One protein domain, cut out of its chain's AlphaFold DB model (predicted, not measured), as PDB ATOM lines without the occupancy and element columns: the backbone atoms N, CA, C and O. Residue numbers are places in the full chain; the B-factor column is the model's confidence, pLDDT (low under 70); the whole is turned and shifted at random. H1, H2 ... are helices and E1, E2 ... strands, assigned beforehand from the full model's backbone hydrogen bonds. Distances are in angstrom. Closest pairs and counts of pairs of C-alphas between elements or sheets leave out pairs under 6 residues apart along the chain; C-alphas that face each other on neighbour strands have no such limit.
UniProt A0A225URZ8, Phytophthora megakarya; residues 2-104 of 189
ATOM      1  N   GLY A   2      -0.075  46.806 -49.323       93.81
ATOM      2  CA  GLY A   2      -1.440  46.507 -48.859       93.81
ATOM      3  C   GLY A   2      -1.613  46.200 -47.365       93.81
ATOM      4  O   GLY A   2      -2.737  46.256 -46.878       93.81
ATOM      5  N   ASN A   3      -0.535  45.994 -46.606       95.44
ATOM      6  CA  ASN A   3      -0.615  45.989 -45.146       95.44
ATOM      7  C   ASN A   3      -0.726  47.432 -44.608       95.44
ATOM      8  O   ASN A   3       0.231  48.198 -44.701       95.44
ATOM      9  N   GLN A   4      -1.891  47.791 -44.060       96.44
ATOM     10  CA  GLN A   4      -2.194  49.138 -43.545       96.44
ATOM     11  C   GLN A   4      -2.001  49.279 -42.024       96.44
ATOM     12  O   GLN A   4      -2.230  50.357 -41.491       96.44
ATOM     13  N   THR A   5      -1.592  48.222 -41.317       97.19
ATOM     14  CA  THR A   5      -1.425  48.215 -39.848       97.19
ATOM     15  C   THR A   5       0.019  47.950 -39.411       97.19
ATOM     16  O   THR A   5       0.318  47.880 -38.222       97.19
ATOM     17  N   PHE A   6       0.951  47.836 -40.360       97.94
ATOM     18  CA  PHE A   6       2.355  47.579 -40.054       97.94
ATOM     19  C   PHE A   6       3.094  48.798 -39.487       97.94
ATOM     20  O   PHE A   6       3.813  48.656 -38.506       97.94
ATOM     21  N   TYR A   7       2.927  49.979 -40.086       98.44
ATOM     22  CA  TYR A   7       3.660  51.196 -39.726       98.44
ATOM     23  C   TYR A   7       2.702  52.381 -39.600       98.44
ATOM     24  O   TYR A   7       1.938  52.646 -40.527       98.44
ATOM     25  N   GLY A   8       2.766  53.100 -38.481       98.31
ATOM     26  CA  GLY A   8       1.966  54.300 -38.248       98.31
ATOM     27  C   GLY A   8       2.044  54.780 -36.803       98.31
ATOM     28  O   GLY A   8       2.699  54.161 -35.970       98.31
ATOM     29  N   SER A   9       1.389  55.900 -36.501       97.75
ATOM     30  CA  SER A   9       1.461  56.526 -35.177       97.75
ATOM     31  C   SER A   9       0.495  55.872 -34.185       97.75
ATOM     32  O   SER A   9      -0.724  55.946 -34.364       97.75
ATOM     33  N   GLY A  10       1.034  55.288 -33.114       97.56
ATOM     34  CA  GLY A  10       0.288  54.688 -32.009       97.56
ATOM     35  C   GLY A  10       0.496  53.177 -31.864       97.56
ATOM     36  O   GLY A  10       0.942  52.484 -32.780       97.56
ATOM     37  N   SER A  11       0.141  52.650 -30.691       96.62
ATOM     38  CA  SER A  11       0.390  51.257 -30.291       96.62
ATOM     39  C   SER A  11      -0.420  50.206 -31.058       96.62
ATOM     40  O   SER A  11      -0.179  49.013 -30.895       96.62
ATOM     41  N   GLN A  12      -1.398  50.622 -31.865       96.81
ATOM     42  CA  GLN A  12      -2.162  49.746 -32.755       96.81
ATOM     43  C   GLN A  12      -1.362  49.293 -33.986       96.81
ATOM     44  O   GLN A  12      -1.766  48.341 -34.653       96.81
ATOM     45  N   PHE A  13      -0.250  49.968 -34.302       98.12
ATOM     46  CA  PHE A  13       0.646  49.585 -35.387       98.12
ATOM     47  C   PHE A  13       1.758  48.659 -34.889       98.12
ATOM     48  O   PHE A  13       2.226  48.771 -33.757       98.12
ATOM     49  N   ILE A  14       2.223  47.754 -35.753       97.44
ATOM     50  CA  ILE A  14       3.318  46.831 -35.410       97.44
ATOM     51  C   ILE A  14       4.613  47.606 -35.103       97.44
ATOM     52  O   ILE A  14       5.314  47.280 -34.133       97.44
ATOM     53  N   ILE A  15       4.900  48.622 -35.921       98.31
ATOM     54  CA  ILE A  15       5.927  49.645 -35.731       98.31
ATOM     55  C   ILE A  15       5.227  50.979 -35.456       98.31
ATOM     56  O   ILE A  15       4.646  51.587 -36.355       98.31
ATOM     57  N   ASP A  16       5.312  51.427 -34.208       98.31
ATOM     58  CA  ASP A  16       4.739  52.685 -33.738       98.31
ATOM     59  C   ASP A  16       5.671  53.859 -34.074       98.31
ATOM     60  O   ASP A  16       6.702  54.063 -33.430       98.31
ATOM     61  N   SER A  17       5.316  54.661 -35.073       98.12
ATOM     62  CA  SER A  17       6.121  55.799 -35.519       98.12
ATOM     63  C   SER A  17       6.134  56.981 -34.540       98.12
ATOM     64  O   SER A  17       6.912  57.910 -34.743       98.12
ATOM     65  N   SER A  18       5.311  56.973 -33.482       97.94
ATOM     66  CA  SER A  18       5.355  57.997 -32.420       97.94
ATOM     67  C   SER A  18       6.547  57.811 -31.471       97.94
ATOM     68  O   SER A  18       6.858  58.677 -30.649       97.94
ATOM     69  N   ARG A  19       7.247  56.676 -31.589       97.56
ATOM     70  CA  ARG A  19       8.376  56.276 -30.748       97.56
ATOM     71  C   ARG A  19       9.599  55.977 -31.607       97.56
ATOM     72  O   ARG A  19       9.511  55.714 -32.800       97.56
ATOM     73  N   LYS A  20      10.778  55.980 -30.983       97.06
ATOM     74  CA  LYS A  20      12.028  55.613 -31.663       97.06
ATOM     75  C   LYS A  20      12.012  54.135 -32.061       97.06
ATOM     76  O   LYS A  20      11.524  53.288 -31.316       97.06
ATOM     77  N   PHE A  21      12.620  53.832 -33.198       97.38
ATOM     78  CA  PHE A  21      12.877  52.477 -33.673       97.38
ATOM     79  C   PHE A  21      14.163  52.465 -34.509       97.38
ATOM     80  O   PHE A  21      14.664  53.507 -34.929       97.38
ATOM     81  N   THR A  22      14.705  51.276 -34.735       97.25
ATOM     82  CA  THR A  22      15.868  51.032 -35.589       97.25
ATOM     83  C   THR A  22      15.406  50.431 -36.906       97.25
ATOM     84  O   THR A  22      14.533  49.566 -36.927       97.25
ATOM     85  N   ILE A  23      16.040  50.852 -37.995       97.50
ATOM     86  CA  ILE A  23      15.862  50.294 -39.332       97.50
ATOM     87  C   ILE A  23      17.152  49.563 -39.706       97.50
ATOM     88  O   ILE A  23      18.229  50.150 -39.637       97.50
ATOM     89  N   VAL A  24      17.049  48.302 -40.122       97.44
ATOM     90  CA  VAL A  24      18.172  47.509 -40.640       97.44
ATOM     91  C   VAL A  24      17.915  47.223 -42.113       97.44
ATOM     92  O   VAL A  24      16.859  46.703 -42.465       97.44
ATOM     93  N   THR A  25      18.866  47.567 -42.981       98.25
ATOM     94  CA  THR A  25      18.803  47.258 -44.417       98.25
ATOM     95  C   THR A  25      19.995  46.396 -44.787       98.25
ATOM     96  O   THR A  25      21.120  46.744 -44.439       98.25
ATOM     97  N   GLN A  26      19.742  45.286 -45.467       98.12
ATOM     98  CA  GLN A  26      20.761  44.347 -45.924       98.12
ATOM     99  C   GLN A  26      20.731  44.291 -47.448       98.12
ATOM    100  O   GLN A  26      19.654  44.297 -48.044       98.12
ATOM    101  N   PHE A  27      21.909  44.228 -48.054       98.44
ATOM    102  CA  PHE A  27      22.101  44.182 -49.498       98.44
ATOM    103  C   PHE A  27      22.788  42.859 -49.825       98.44
ATOM    104  O   PHE A  27      23.988  42.718 -49.604       98.44
ATOM    105  N   LEU A  28      22.006  41.866 -50.244       98.50
ATOM    106  CA  LEU A  28      22.481  40.506 -50.460       98.50
ATOM    107  C   LEU A  28      22.884  40.322 -51.919       98.50
ATOM    108  O   LEU A  28      22.175  40.745 -52.838       98.50
ATOM    109  N   THR A  29      24.011  39.652 -52.117       98.69
ATOM    110  CA  THR A  29      24.565  39.335 -53.430       98.69
ATOM    111  C   THR A  29      24.319  37.877 -53.804       98.69
ATOM    112  O   THR A  29      24.062  37.033 -52.944       98.69
ATOM    113  N   SER A  30      24.383  37.577 -55.100       98.31
ATOM    114  CA  SER A  30      24.075  36.259 -55.671       98.31
ATOM    115  C   SER A  30      24.899  35.101 -55.095       98.31
ATOM    116  O   SER A  30      24.425  33.966 -55.079       98.31
ATOM    117  N   ASP A  31      26.109  35.378 -54.612       97.75
ATOM    118  CA  ASP A  31      27.054  34.398 -54.070       97.75
ATOM    119  C   ASP A  31      27.458  34.681 -52.611       97.75
ATOM    120  O   ASP A  31      28.347  34.020 -52.074       97.75
ATOM    121  N   ASN A  32      26.790  35.634 -51.948       96.44
ATOM    122  CA  ASN A  32      27.120  36.128 -50.606       96.44
ATOM    123  C   ASN A  32      28.548  36.693 -50.467       96.44
ATOM    124  O   ASN A  32      29.100  36.720 -49.365       96.44
ATOM    125  N   THR A  33      29.154  37.162 -51.559       96.81
ATOM    126  CA  THR A  33      30.433  37.880 -51.544       96.81
ATOM    127  C   THR A  33      30.244  39.363 -51.858       96.81
ATOM    128  O   THR A  33      29.223  39.775 -52.405       96.81
ATOM    129  N   ALA A  34      31.255  40.186 -51.575       94.81
ATOM    130  CA  ALA A  34      31.244  41.602 -51.955       94.81
ATOM    131  C   ALA A  34      31.337  41.837 -53.480       94.81
ATOM    132  O   ALA A  34      31.166  42.968 -53.929       94.81
ATOM    133  N   THR A  35      31.633  40.796 -54.268       95.50
ATOM    134  CA  THR A  35      31.815  40.877 -55.727       95.50
ATOM    135  C   THR A  35      30.639  40.335 -56.534       95.50
ATOM    136  O   THR A  35      30.579  40.590 -57.736       95.50
ATOM    137  N   GLY A  36      29.723  39.593 -55.906       97.94
ATOM    138  CA  GLY A  36      28.513  39.106 -56.562       97.94
ATOM    139  C   GLY A  36      27.550  40.237 -56.932       97.94
ATOM    140  O   GLY A  36      27.570  41.320 -56.346       97.94
ATOM    141  N   ASP A  37      26.667  39.978 -57.895       98.50
ATOM    142  CA  ASP A  37      25.615  40.929 -58.261       98.50
ATOM    143  C   ASP A  37      24.606  41.077 -57.112       98.50
ATOM    144  O   ASP A  37      24.245  40.092 -56.469       98.50
ATOM    145  N   LEU A  38      24.117  42.297 -56.866       98.75
ATOM    146  CA  LEU A  38      23.029  42.554 -55.915       98.75
ATOM    147  C   LEU A  38      21.745  41.859 -56.393       98.75
ATOM    148  O   LEU A  38      21.296  42.113 -57.510       98.75
ATOM    149  N   VAL A  39      21.137  41.033 -55.535       98.75
ATOM    150  CA  VAL A  39      19.929  40.250 -55.866       98.75
ATOM    151  C   VAL A  39      18.753  40.483 -54.923       98.75
ATOM    152  O   VAL A  39      17.607  40.277 -55.321       98.75
ATOM    153  N   GLU A  40      19.005  40.919 -53.687       98.69
ATOM    154  CA  GLU A  40      17.951  41.158 -52.699       98.69
ATOM    155  C   GLU A  40      18.304  42.348 -51.797       98.69
ATOM    156  O   GLU A  40      19.396  42.420 -51.232       98.69
ATOM    157  N   ILE A  41      17.353  43.266 -51.608       98.81
ATOM    158  CA  ILE A  41      17.409  44.274 -50.543       98.81
ATOM    159  C   ILE A  41      16.391  43.890 -49.473       98.81
ATOM    160  O   ILE A  41      15.176  43.983 -49.681       98.81
ATOM    161  N   ARG A  42      16.890  43.474 -48.310       98.00
ATOM    162  CA  ARG A  42      16.077  43.037 -47.173       98.00
ATOM    163  C   ARG A  42      15.985  44.127 -46.116       98.00
ATOM    164  O   ARG A  42      16.931  44.883 -45.886       98.00
ATOM    165  N   ARG A  43      14.837  44.199 -45.446       98.06
ATOM    166  CA  ARG A  43      14.540  45.201 -44.423       98.06
ATOM    167  C   ARG A  43      13.996  44.551 -43.157       98.06
ATOM    168  O   ARG A  43      13.076  43.739 -43.215       98.06
ATOM    169  N   LEU A  44      14.524  44.984 -42.015       96.12
ATOM    170  CA  LEU A  44      13.997  44.672 -40.691       96.12
ATOM    171  C   LEU A  44      13.847  45.949 -39.866       96.12
ATOM    172  O   LEU A  44      14.529  46.951 -40.102       96.12
ATOM    173  N   PHE A  45      12.977  45.888 -38.870       97.06
ATOM    174  CA  PHE A  45      12.777  46.935 -37.883       97.06
ATOM    175  C   PHE A  45      13.045  46.376 -36.491       97.06
ATOM    176  O   PHE A  45      12.748  45.217 -36.213       97.06
ATOM    177  N   LYS A  46      13.580  47.206 -35.597       95.69
ATOM    178  CA  LYS A  46      13.618  46.910 -34.163       95.69
ATOM    179  C   LYS A  46      12.945  48.036 -33.406       95.69
ATOM    180  O   LYS A  46      13.373  49.182 -33.508       95.69
ATOM    181  N   GLN A  47      11.933  47.709 -32.622       95.88
ATOM    182  CA  GLN A  47      11.295  48.649 -31.712       95.88
ATOM    183  C   GLN A  47      11.141  47.969 -30.362       95.88
ATOM    184  O   GLN A  47      10.604  46.865 -30.280       95.88
ATOM    185  N   ASP A  48      11.660  48.613 -29.318       90.50
ATOM    186  CA  ASP A  48      11.881  47.970 -28.021       90.50
ATOM    187  C   ASP A  48      12.715  46.690 -28.210       90.50
ATOM    188  O   ASP A  48      13.702  46.711 -28.955       90.50
ATOM    189  N   ASP A  49      12.334  45.577 -27.591       89.62
ATOM    190  CA  ASP A  49      13.031  44.289 -27.713       89.62
ATOM    191  C   ASP A  49      12.539  43.426 -28.884       89.62
ATOM    192  O   ASP A  49      13.036  42.322 -29.105       89.62
ATOM    193  N   ARG A  50      11.594  43.934 -29.683       92.19
ATOM    194  CA  ARG A  50      11.035  43.212 -30.830       92.19
ATOM    195  C   ARG A  50      11.841  43.503 -32.086       92.19
ATOM    196  O   ARG A  50      11.994  44.663 -32.465       92.19
ATOM    197  N   VAL A  51      12.295  42.449 -32.764       93.81
ATOM    198  CA  VAL A  51      12.769  42.513 -34.152       93.81
ATOM    199  C   VAL A  51      11.653  42.015 -35.055       93.81
ATOM    200  O   VAL A  51      11.113  40.934 -34.841       93.81
ATOM    201  N   VAL A  52      11.296  42.820 -36.046       95.38
ATOM    202  CA  VAL A  52      10.146  42.582 -36.909       95.38
ATOM    203  C   VAL A  52      10.592  42.670 -38.372       95.38
ATOM    204  O   VAL A  52      11.125  43.709 -38.780       95.38
ATOM    205  N   PRO A  53      10.407  41.612 -39.181       95.56
ATOM    206  CA  PRO A  53      10.642  41.686 -40.617       95.56
ATOM    207  C   PRO A  53       9.550  42.516 -41.309       95.56
ATOM    208  O   PRO A  53       8.464  42.725 -40.765       95.56
ATOM    209  N   VAL A  54       9.813  42.966 -42.536       95.25
ATOM    210  CA  VAL A  54       8.743  43.490 -43.400       95.25
ATOM    211  C   VAL A  54       7.686  42.392 -43.617       95.25
ATOM    212  O   VAL A  54       8.050  41.237 -43.851       95.25
ATOM    213  N   PRO A  55       6.381  42.705 -43.518       95.56
ATOM    214  CA  PRO A  55       5.331  41.734 -43.779       95.56
ATOM    215  C   PRO A  55       5.256  41.419 -45.272       95.56
ATOM    216  O   PRO A  55       5.540  42.270 -46.117       95.56
ATOM    217  N   ASN A  56       4.804  40.212 -45.599       95.88
ATOM    218  CA  ASN A  56       4.488  39.858 -46.978       95.88
ATOM    219  C   ASN A  56       3.387  40.772 -47.542       95.88
ATOM    220  O   ASN A  56       2.504  41.231 -46.811       95.88
ATOM    221  N   SER A  57       3.419  40.997 -48.857       95.50
ATOM    222  CA  SER A  57       2.306  41.624 -49.575       95.50
ATOM    223  C   SER A  57       1.000  40.856 -49.353       95.50
ATOM    224  O   SER A  57       1.000  39.626 -49.309       95.50
ATOM    225  N   VAL A  58      -0.114  41.586 -49.278       94.25
ATOM    226  CA  VAL A  58      -1.473  41.008 -49.199       94.25
ATOM    227  C   VAL A  58      -2.159  40.912 -50.564       94.25
ATOM    228  O   VAL A  58      -3.292  40.457 -50.650       94.25
ATOM    229  N   TRP A  59      -1.508  41.404 -51.619       94.44
ATOM    230  CA  TRP A  59      -2.072  41.402 -52.963       94.44
ATOM    231  C   TRP A  59      -1.793  40.093 -53.695       94.44
ATOM    232  O   TRP A  59      -0.657  39.608 -53.694       94.44
ATOM    233  N   ASP A  60      -2.805  39.599 -54.404       92.62
ATOM    234  CA  ASP A  60      -2.676  38.452 -55.296       92.62
ATOM    235  C   ASP A  60      -1.576  38.689 -56.340       92.62
ATOM    236  O   ASP A  60      -1.446  39.770 -56.918       92.62
ATOM    237  N   GLY A  61      -0.741  37.672 -56.558       89.81
ATOM    238  CA  GLY A  61       0.432  37.764 -57.435       89.81
ATOM    239  C   GLY A  61       1.686  38.355 -56.779       89.81
ATOM    240  O   GLY A  61       2.738  38.365 -57.410       89.81
ATOM    241  N   LEU A  62       1.608  38.795 -55.517       94.81
ATOM    242  CA  LEU A  62       2.752  39.247 -54.711       94.81
ATOM    243  C   LEU A  62       2.911  38.461 -53.400       94.81
ATOM    244  O   LEU A  62       3.620  38.896 -52.492       94.81
ATOM    245  N   THR A  63       2.250  37.310 -53.278       86.38
ATOM    246  CA  THR A  63       2.324  36.454 -52.090       86.38
ATOM    247  C   THR A  63       3.776  36.104 -51.758       86.38
ATOM    248  O   THR A  63       4.527  35.657 -52.619       86.38
ATOM    249  N   GLY A  64       4.177  36.316 -50.501       87.44
ATOM    250  CA  GLY A  64       5.548  36.060 -50.038       87.44
ATOM    251  C   GLY A  64       6.561  37.169 -50.349       87.44
ATOM    252  O   GLY A  64       7.706  37.070 -49.923       87.44
ATOM    253  N   ALA A  65       6.168  38.236 -51.054       94.25
ATOM    254  CA  ALA A  65       7.054  39.366 -51.312       94.25
ATOM    255  C   ALA A  65       7.203  40.248 -50.061       94.25
ATOM    256  O   ALA A  65       6.287  41.007 -49.723       94.25
ATOM    257  N   ASN A  66       8.358  40.170 -49.400       96.62
ATOM    258  CA  ASN A  66       8.739  41.001 -48.249       96.62
ATOM    259  C   ASN A  66      10.131  41.655 -48.373       96.62
ATOM    260  O   ASN A  66      10.588  42.335 -47.452       96.62
ATOM    261  N   SER A  67      10.798  41.486 -49.510       98.31
ATOM    262  CA  SER A  67      12.070  42.122 -49.849       98.31
ATOM    263  C   SER A  67      12.044  42.626 -51.291       98.31
ATOM    264  O   SER A  67      11.108  42.348 -52.048       98.31
ATOM    265  N   ILE A  68      13.036  43.437 -51.663       98.75
ATOM    266  CA  ILE A  68      13.168  43.930 -53.036       98.75
ATOM    267  C   ILE A  68      14.061  42.972 -53.810       98.75
ATOM    268  O   ILE A  68      15.249  42.876 -53.523       98.75
ATOM    269  N   THR A  69      13.479  42.318 -54.805       98.69
ATOM    270  CA  THR A  69      14.150  41.511 -55.829       98.69
ATOM    271  C   THR A  69      13.692  42.004 -57.201       98.69
ATOM    272  O   THR A  69      12.617  42.604 -57.305       98.69
ATOM    273  N   ASP A  70      14.438  41.716 -58.271       98.69
ATOM    274  CA  ASP A  70      13.974  42.049 -59.628       98.69
ATOM    275  C   ASP A  70      12.622  41.374 -59.941       98.69
ATOM    276  O   ASP A  70      11.724  42.010 -60.484       98.69
ATOM    277  N   SER A  71      12.400  40.135 -59.479       97.69
ATOM    278  CA  SER A  71      11.110  39.444 -59.636       97.69
ATOM    279  C   SER A  71       9.952  40.135 -58.904       97.69
ATOM    280  O   SER A  71       8.843  40.213 -59.437       97.69
ATOM    281  N   MET A  72      10.194  40.670 -57.702       97.94
ATOM    282  CA  MET A  72       9.206  41.459 -56.965       97.94
ATOM    283  C   MET A  72       8.912  42.772 -57.694       97.94
ATOM    284  O   MET A  72       7.745  43.150 -57.831       97.94
ATOM    285  N   CYS A  73       9.945  43.454 -58.200       98.44
ATOM    286  CA  CYS A  73       9.786  44.660 -59.008       98.44
ATOM    287  C   CYS A  73       8.922  44.388 -60.245       98.44
ATOM    288  O   CYS A  73       7.934  45.085 -60.450       98.44
ATOM    289  N   ASP A  74       9.220  43.344 -61.013       98.25
ATOM    290  CA  ASP A  74       8.467  42.984 -62.218       98.25
ATOM    291  C   ASP A  74       6.993  42.686 -61.908       98.25
ATOM    292  O   ASP A  74       6.086  43.248 -62.534       98.25
ATOM    293  N   ALA A  75       6.741  41.833 -60.910       98.12
ATOM    294  CA  ALA A  75       5.392  41.441 -60.519       98.12
ATOM    295  C   ALA A  75       4.584  42.630 -59.981       98.12
ATOM    296  O   ALA A  75       3.424  42.812 -60.354       98.12
ATOM    297  N   SER A  76       5.197  43.469 -59.140       98.00
ATOM    298  CA  SER A  76       4.512  44.618 -58.537       98.00
ATOM    299  C   SER A  76       4.216  45.693 -59.571       98.00
ATOM    300  O   SER A  76       3.100  46.209 -59.600       98.00
ATOM    301  N   LYS A  77       5.158  45.974 -60.478       98.44
ATOM    302  CA  LYS A  77       4.952  46.926 -61.573       98.44
ATOM    303  C   LYS A  77       3.828  46.480 -62.499       98.44
ATOM    304  O   LYS A  77       2.944  47.276 -62.800       98.44
ATOM    305  N   LYS A  78       3.778  45.191 -62.850       98.00
ATOM    306  CA  LYS A  78       2.665  44.630 -63.627       98.00
ATOM    307  C   LYS A  78       1.326  44.743 -62.894       98.00
ATOM    308  O   LYS A  78       0.348  45.159 -63.506       98.00
ATOM    309  N   LEU A  79       1.276  44.386 -61.608       97.75
ATOM    310  CA  LEU A  79       0.043  44.431 -60.816       97.75
ATOM    311  C   LEU A  79      -0.492  45.861 -60.652       97.75
ATOM    312  O   LEU A  79      -1.699  46.076 -60.722       97.75
ATOM    313  N   PHE A  80       0.395  46.828 -60.424       97.75
ATOM    314  CA  PHE A  80       0.018  48.228 -60.213       97.75
ATOM    315  C   PHE A  80      -0.198  48.997 -61.526       97.75
ATOM    316  O   PHE A  80      -0.665  50.131 -61.494       97.75
ATOM    317  N   GLY A  81       0.096  48.385 -62.681       97.50
ATOM    318  CA  GLY A  81      -0.022  49.034 -63.990       97.50
ATOM    319  C   GLY A  81       1.074  50.069 -64.263       97.50
ATOM    320  O   GLY A  81       0.895  50.952 -65.099       97.50
ATOM    321  N   ASP A  82       2.206  49.962 -63.571       98.25
ATOM    322  CA  ASP A  82       3.349  50.859 -63.706       98.25
ATOM    323  C   ASP A  82       4.319  50.366 -64.792       98.25
ATOM    324  O   ASP A  82       4.602  49.170 -64.916       98.25
ATOM    325  N   GLN A  83       4.956  51.299 -65.505       98.44
ATOM    326  CA  GLN A  83       6.105  50.971 -66.347       98.44
ATOM    327  C   GLN A  83       7.287  50.494 -65.489       98.44
ATOM    328  O   GLN A  83       7.688  51.143 -64.518       98.44
ATOM    329  N   ASN A  84       7.909  49.388 -65.895       98.56
ATOM    330  CA  ASN A  84       9.093  48.852 -65.232       98.56
ATOM    331  C   ASN A  84      10.397  49.481 -65.750       98.56
ATOM    332  O   ASN A  84      11.246  48.831 -66.361       98.56
ATOM    333  N   ASP A  85      10.556  50.776 -65.493       98.69
ATOM    334  CA  ASP A  85      11.771  51.516 -65.853       98.69
ATOM    335  C   ASP A  85      12.997  51.091 -65.011       98.69
ATOM    336  O   ASP A  85      14.142  51.282 -65.418       98.69
ATOM    337  N   HIS A  86      12.773  50.443 -63.859       98.69
ATOM    338  CA  HIS A  86      13.829  49.826 -63.049       98.69
ATOM    339  C   HIS A  86      14.562  48.727 -63.832       98.69
ATOM    340  O   HIS A  86      15.783  48.789 -63.987       98.69
ATOM    341  N   ALA A  87      13.818  47.768 -64.394       98.56
ATOM    342  CA  ALA A  87      14.384  46.718 -65.237       98.56
ATOM    343  C   ALA A  87      15.022  47.297 -66.511       98.56
ATOM    344  O   ALA A  87      16.144  46.929 -66.855       98.56
ATOM    345  N   ALA A  88      14.370  48.273 -67.160       98.62
ATOM    346  CA  ALA A  88      14.910  48.940 -68.351       98.62
ATOM    347  C   ALA A  88      16.268  49.623 -68.092       98.62
ATOM    348  O   ALA A  88      17.124  49.683 -68.975       98.62
ATOM    349  N   LYS A  89      16.496  50.100 -66.863       98.62
ATOM    350  CA  LYS A  89      17.771  50.685 -66.442       98.62
ATOM    351  C   LYS A  89      18.810  49.656 -66.008       98.62
ATOM    352  O   LYS A  89      19.952  50.062 -65.824       98.62
ATOM    353  N   GLY A  90      18.490  48.366 -65.917       98.44
ATOM    354  CA  GLY A  90      19.428  47.294 -65.559       98.44
ATOM    355  C   GLY A  90      19.245  46.716 -64.153       98.44
ATOM    356  O   GLY A  90      20.139  46.013 -63.680       98.44
ATOM    357  N   GLY A  91      18.123  47.024 -63.499       98.75
ATOM    358  CA  GLY A  91      17.673  46.362 -62.276       98.75
ATOM    359  C   GLY A  91      18.635  46.453 -61.091       98.75
ATOM    360  O   GLY A  91      19.483  47.354 -61.002       98.75
ATOM    361  N   LEU A  92      18.520  45.481 -60.185       98.81
ATOM    362  CA  LEU A  92      19.363  45.411 -58.992       98.81
ATOM    363  C   LEU A  92      20.841  45.216 -59.328       98.81
ATOM    364  O   LEU A  92      21.683  45.848 -58.694       98.81
ATOM    365  N   ALA A  93      21.175  44.450 -60.369       98.44
ATOM    366  CA  ALA A  93      22.566  44.248 -60.775       98.44
ATOM    367  C   ALA A  93      23.270  45.578 -61.104       98.44
ATOM    368  O   ALA A  93      24.399  45.824 -60.669       98.44
ATOM    369  N   ARG A  94      22.608  46.497 -61.828       98.44
ATOM    370  CA  ARG A  94      23.196  47.821 -62.091       98.44
ATOM    371  C   ARG A  94      23.251  48.691 -60.838       98.44
ATOM    372  O   ARG A  94      24.234  49.414 -60.673       98.44
ATOM    373  N   MET A  95      22.248  48.624 -59.961       98.62
ATOM    374  CA  MET A  95      22.285  49.321 -58.670       98.62
ATOM    375  C   MET A  95      23.466  48.840 -57.813       98.62
ATOM    376  O   MET A  95      24.235  49.667 -57.328       98.62
ATOM    377  N   GLY A  96      23.683  47.524 -57.717       98.38
ATOM    378  CA  GLY A  96      24.816  46.917 -57.016       98.38
ATOM    379  C   GLY A  96      26.169  47.381 -57.556       98.38
ATOM    380  O   GLY A  96      27.049  47.747 -56.781       98.38
ATOM    381  N   LYS A  97      26.314  47.496 -58.883       98.00
ATOM    382  CA  LYS A  97      27.529  48.055 -59.509       98.00
ATOM    383  C   LYS A  97      27.794  49.508 -59.112       98.00
ATOM    384  O   LYS A  97      28.948  49.889 -58.952       98.00
ATOM    385  N   GLN A  98      26.752  50.328 -58.952       97.44
ATOM    386  CA  GLN A  98      26.923  51.701 -58.459       97.44
ATOM    387  C   GLN A  98      27.295  51.725 -56.976       97.44
ATOM    388  O   GLN A  98      28.166  52.495 -56.584       97.44
ATOM    389  N   MET A  99      26.697  50.851 -56.164       97.38
ATOM    390  CA  MET A  99      27.056  50.718 -54.751       97.38
ATOM    391  C   MET A  99      28.523  50.311 -54.559       97.38
ATOM    392  O   MET A  99      29.196  50.873 -53.697       97.38
ATOM    393  N   ALA A 100      29.033  49.394 -55.389       96.19
ATOM    394  CA  ALA A 100      30.426  48.946 -55.353       96.19
ATOM    395  C   ALA A 100      31.437  50.073 -55.643       96.19
ATOM    396  O   ALA A 100      32.556  50.038 -55.137       96.19
ATOM    397  N   ASN A 101      31.034  51.104 -56.394       96.88
ATOM    398  CA  ASN A 101      31.860  52.289 -56.652       96.88
ATOM    399  C   ASN A 101      31.867  53.296 -55.486       96.88
ATOM    400  O   ASN A 101      32.542  54.322 -55.565       96.88
ATOM    401  N   GLY A 102      31.129  53.016 -54.410       96.44
ATOM    402  CA  GLY A 102      30.926  53.930 -53.297       96.44
ATOM    403  C   GLY A 102      29.775  54.906 -53.548       96.44
ATOM    404  O   GLY A 102      29.579  55.433 -54.641       96.44
ATOM    405  N   MET A 103      29.004  55.166 -52.495       98.00
ATOM    406  CA  MET A 103      27.905  56.132 -52.494       98.00
ATOM    407  C   MET A 103      28.043  57.083 -51.308       98.00
ATOM    408  O   MET A 103      28.627  56.741 -50.282       98.00
ATOM    409  N   THR A 104      27.475  58.282 -51.437       98.25
ATOM    410  CA  THR A 104      27.425  59.267 -50.349       98.25
ATOM    411  C   THR A 104      26.108  59.142 -49.587       98.25
ATOM    412  O   THR A 104      25.040  59.108 -50.198       98.25
TER     413      THR A 104
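What this domain is: This is residues 2 to 104 of the 189 residues of a protein of Phytophthora megakarya (UniProt A0A225URZ8). A long antiparallel hairpin, E1 and E2, makes one side of the domain, with short E3 beside E2 at one end; at the other end H3 crosses over the hairpin, and H1 and H2 gather next to H3. The loop of residues 2 to 21 lies at the E3 end. The printed part has 103 residues, under half of them in named elements, in the chain order E1 E2 E3 H1 H2 H3; the sheet runs E1 E2 E3, antiparallel, and the class is mixed, helices and strands. It is only just loose, close to compact, with a radius of gyration of the C-alphas of 15.6 A and spans of 40 by 32 by 24 A.

How they stand to each other: Residues 7 to 8 pair with 15 to 16, parallel. E1, residues 22 to 29, E2, residues 38 to 47, and E3, residues 50 to 53, form a meander, each strand the antiparallel neighbour of the one before. In the hairpin E1 and E2, at 163 degrees, N 24 and O 44 are 2.9 A apart, within hydrogen-bond range; in the hairpin E2 and E3, at 152 degrees, N 52 and O 45 are 2.8 A apart, also within range. H1, residues 70 to 80, only grazes the sheet with residues 70 to 72. H2, residues 85 to 88, only just touches H1, with 3 pairs of C-alphas within 8 A, the closest those of Asp 70 and Ala 87 at 7.3 A. H3, residues 91 to 100, is on the sheet at a height of 8.7 A, across the strands, at 71 degrees to E2 on the local plane; its closest C-alphas to E2 are Gly 96 and Leu 38, 4.8 A apart. Every O i to N i+4 pair is within hydrogen-bond range in H1 and H3; H2 is too short for one.

Where its parts are: E1, 23.0 A long, begins at C-alpha 22 (15.868, 51.032, -35.589). E2 measures 27.6 A, E3 9.9 A, H1 15.3 A and H2 4.8 A. H3, 14.7 A, ends at C-alpha 100 (30.426, 48.946, -55.353).

The domain as a whole: The C-alphas of Gln 12 and Thr 35 are the two farthest apart, 42.0 A. The printed part has no cut; E3 to H1 is a long link of 16 residues. No printed residue is under 70 in pLDDT.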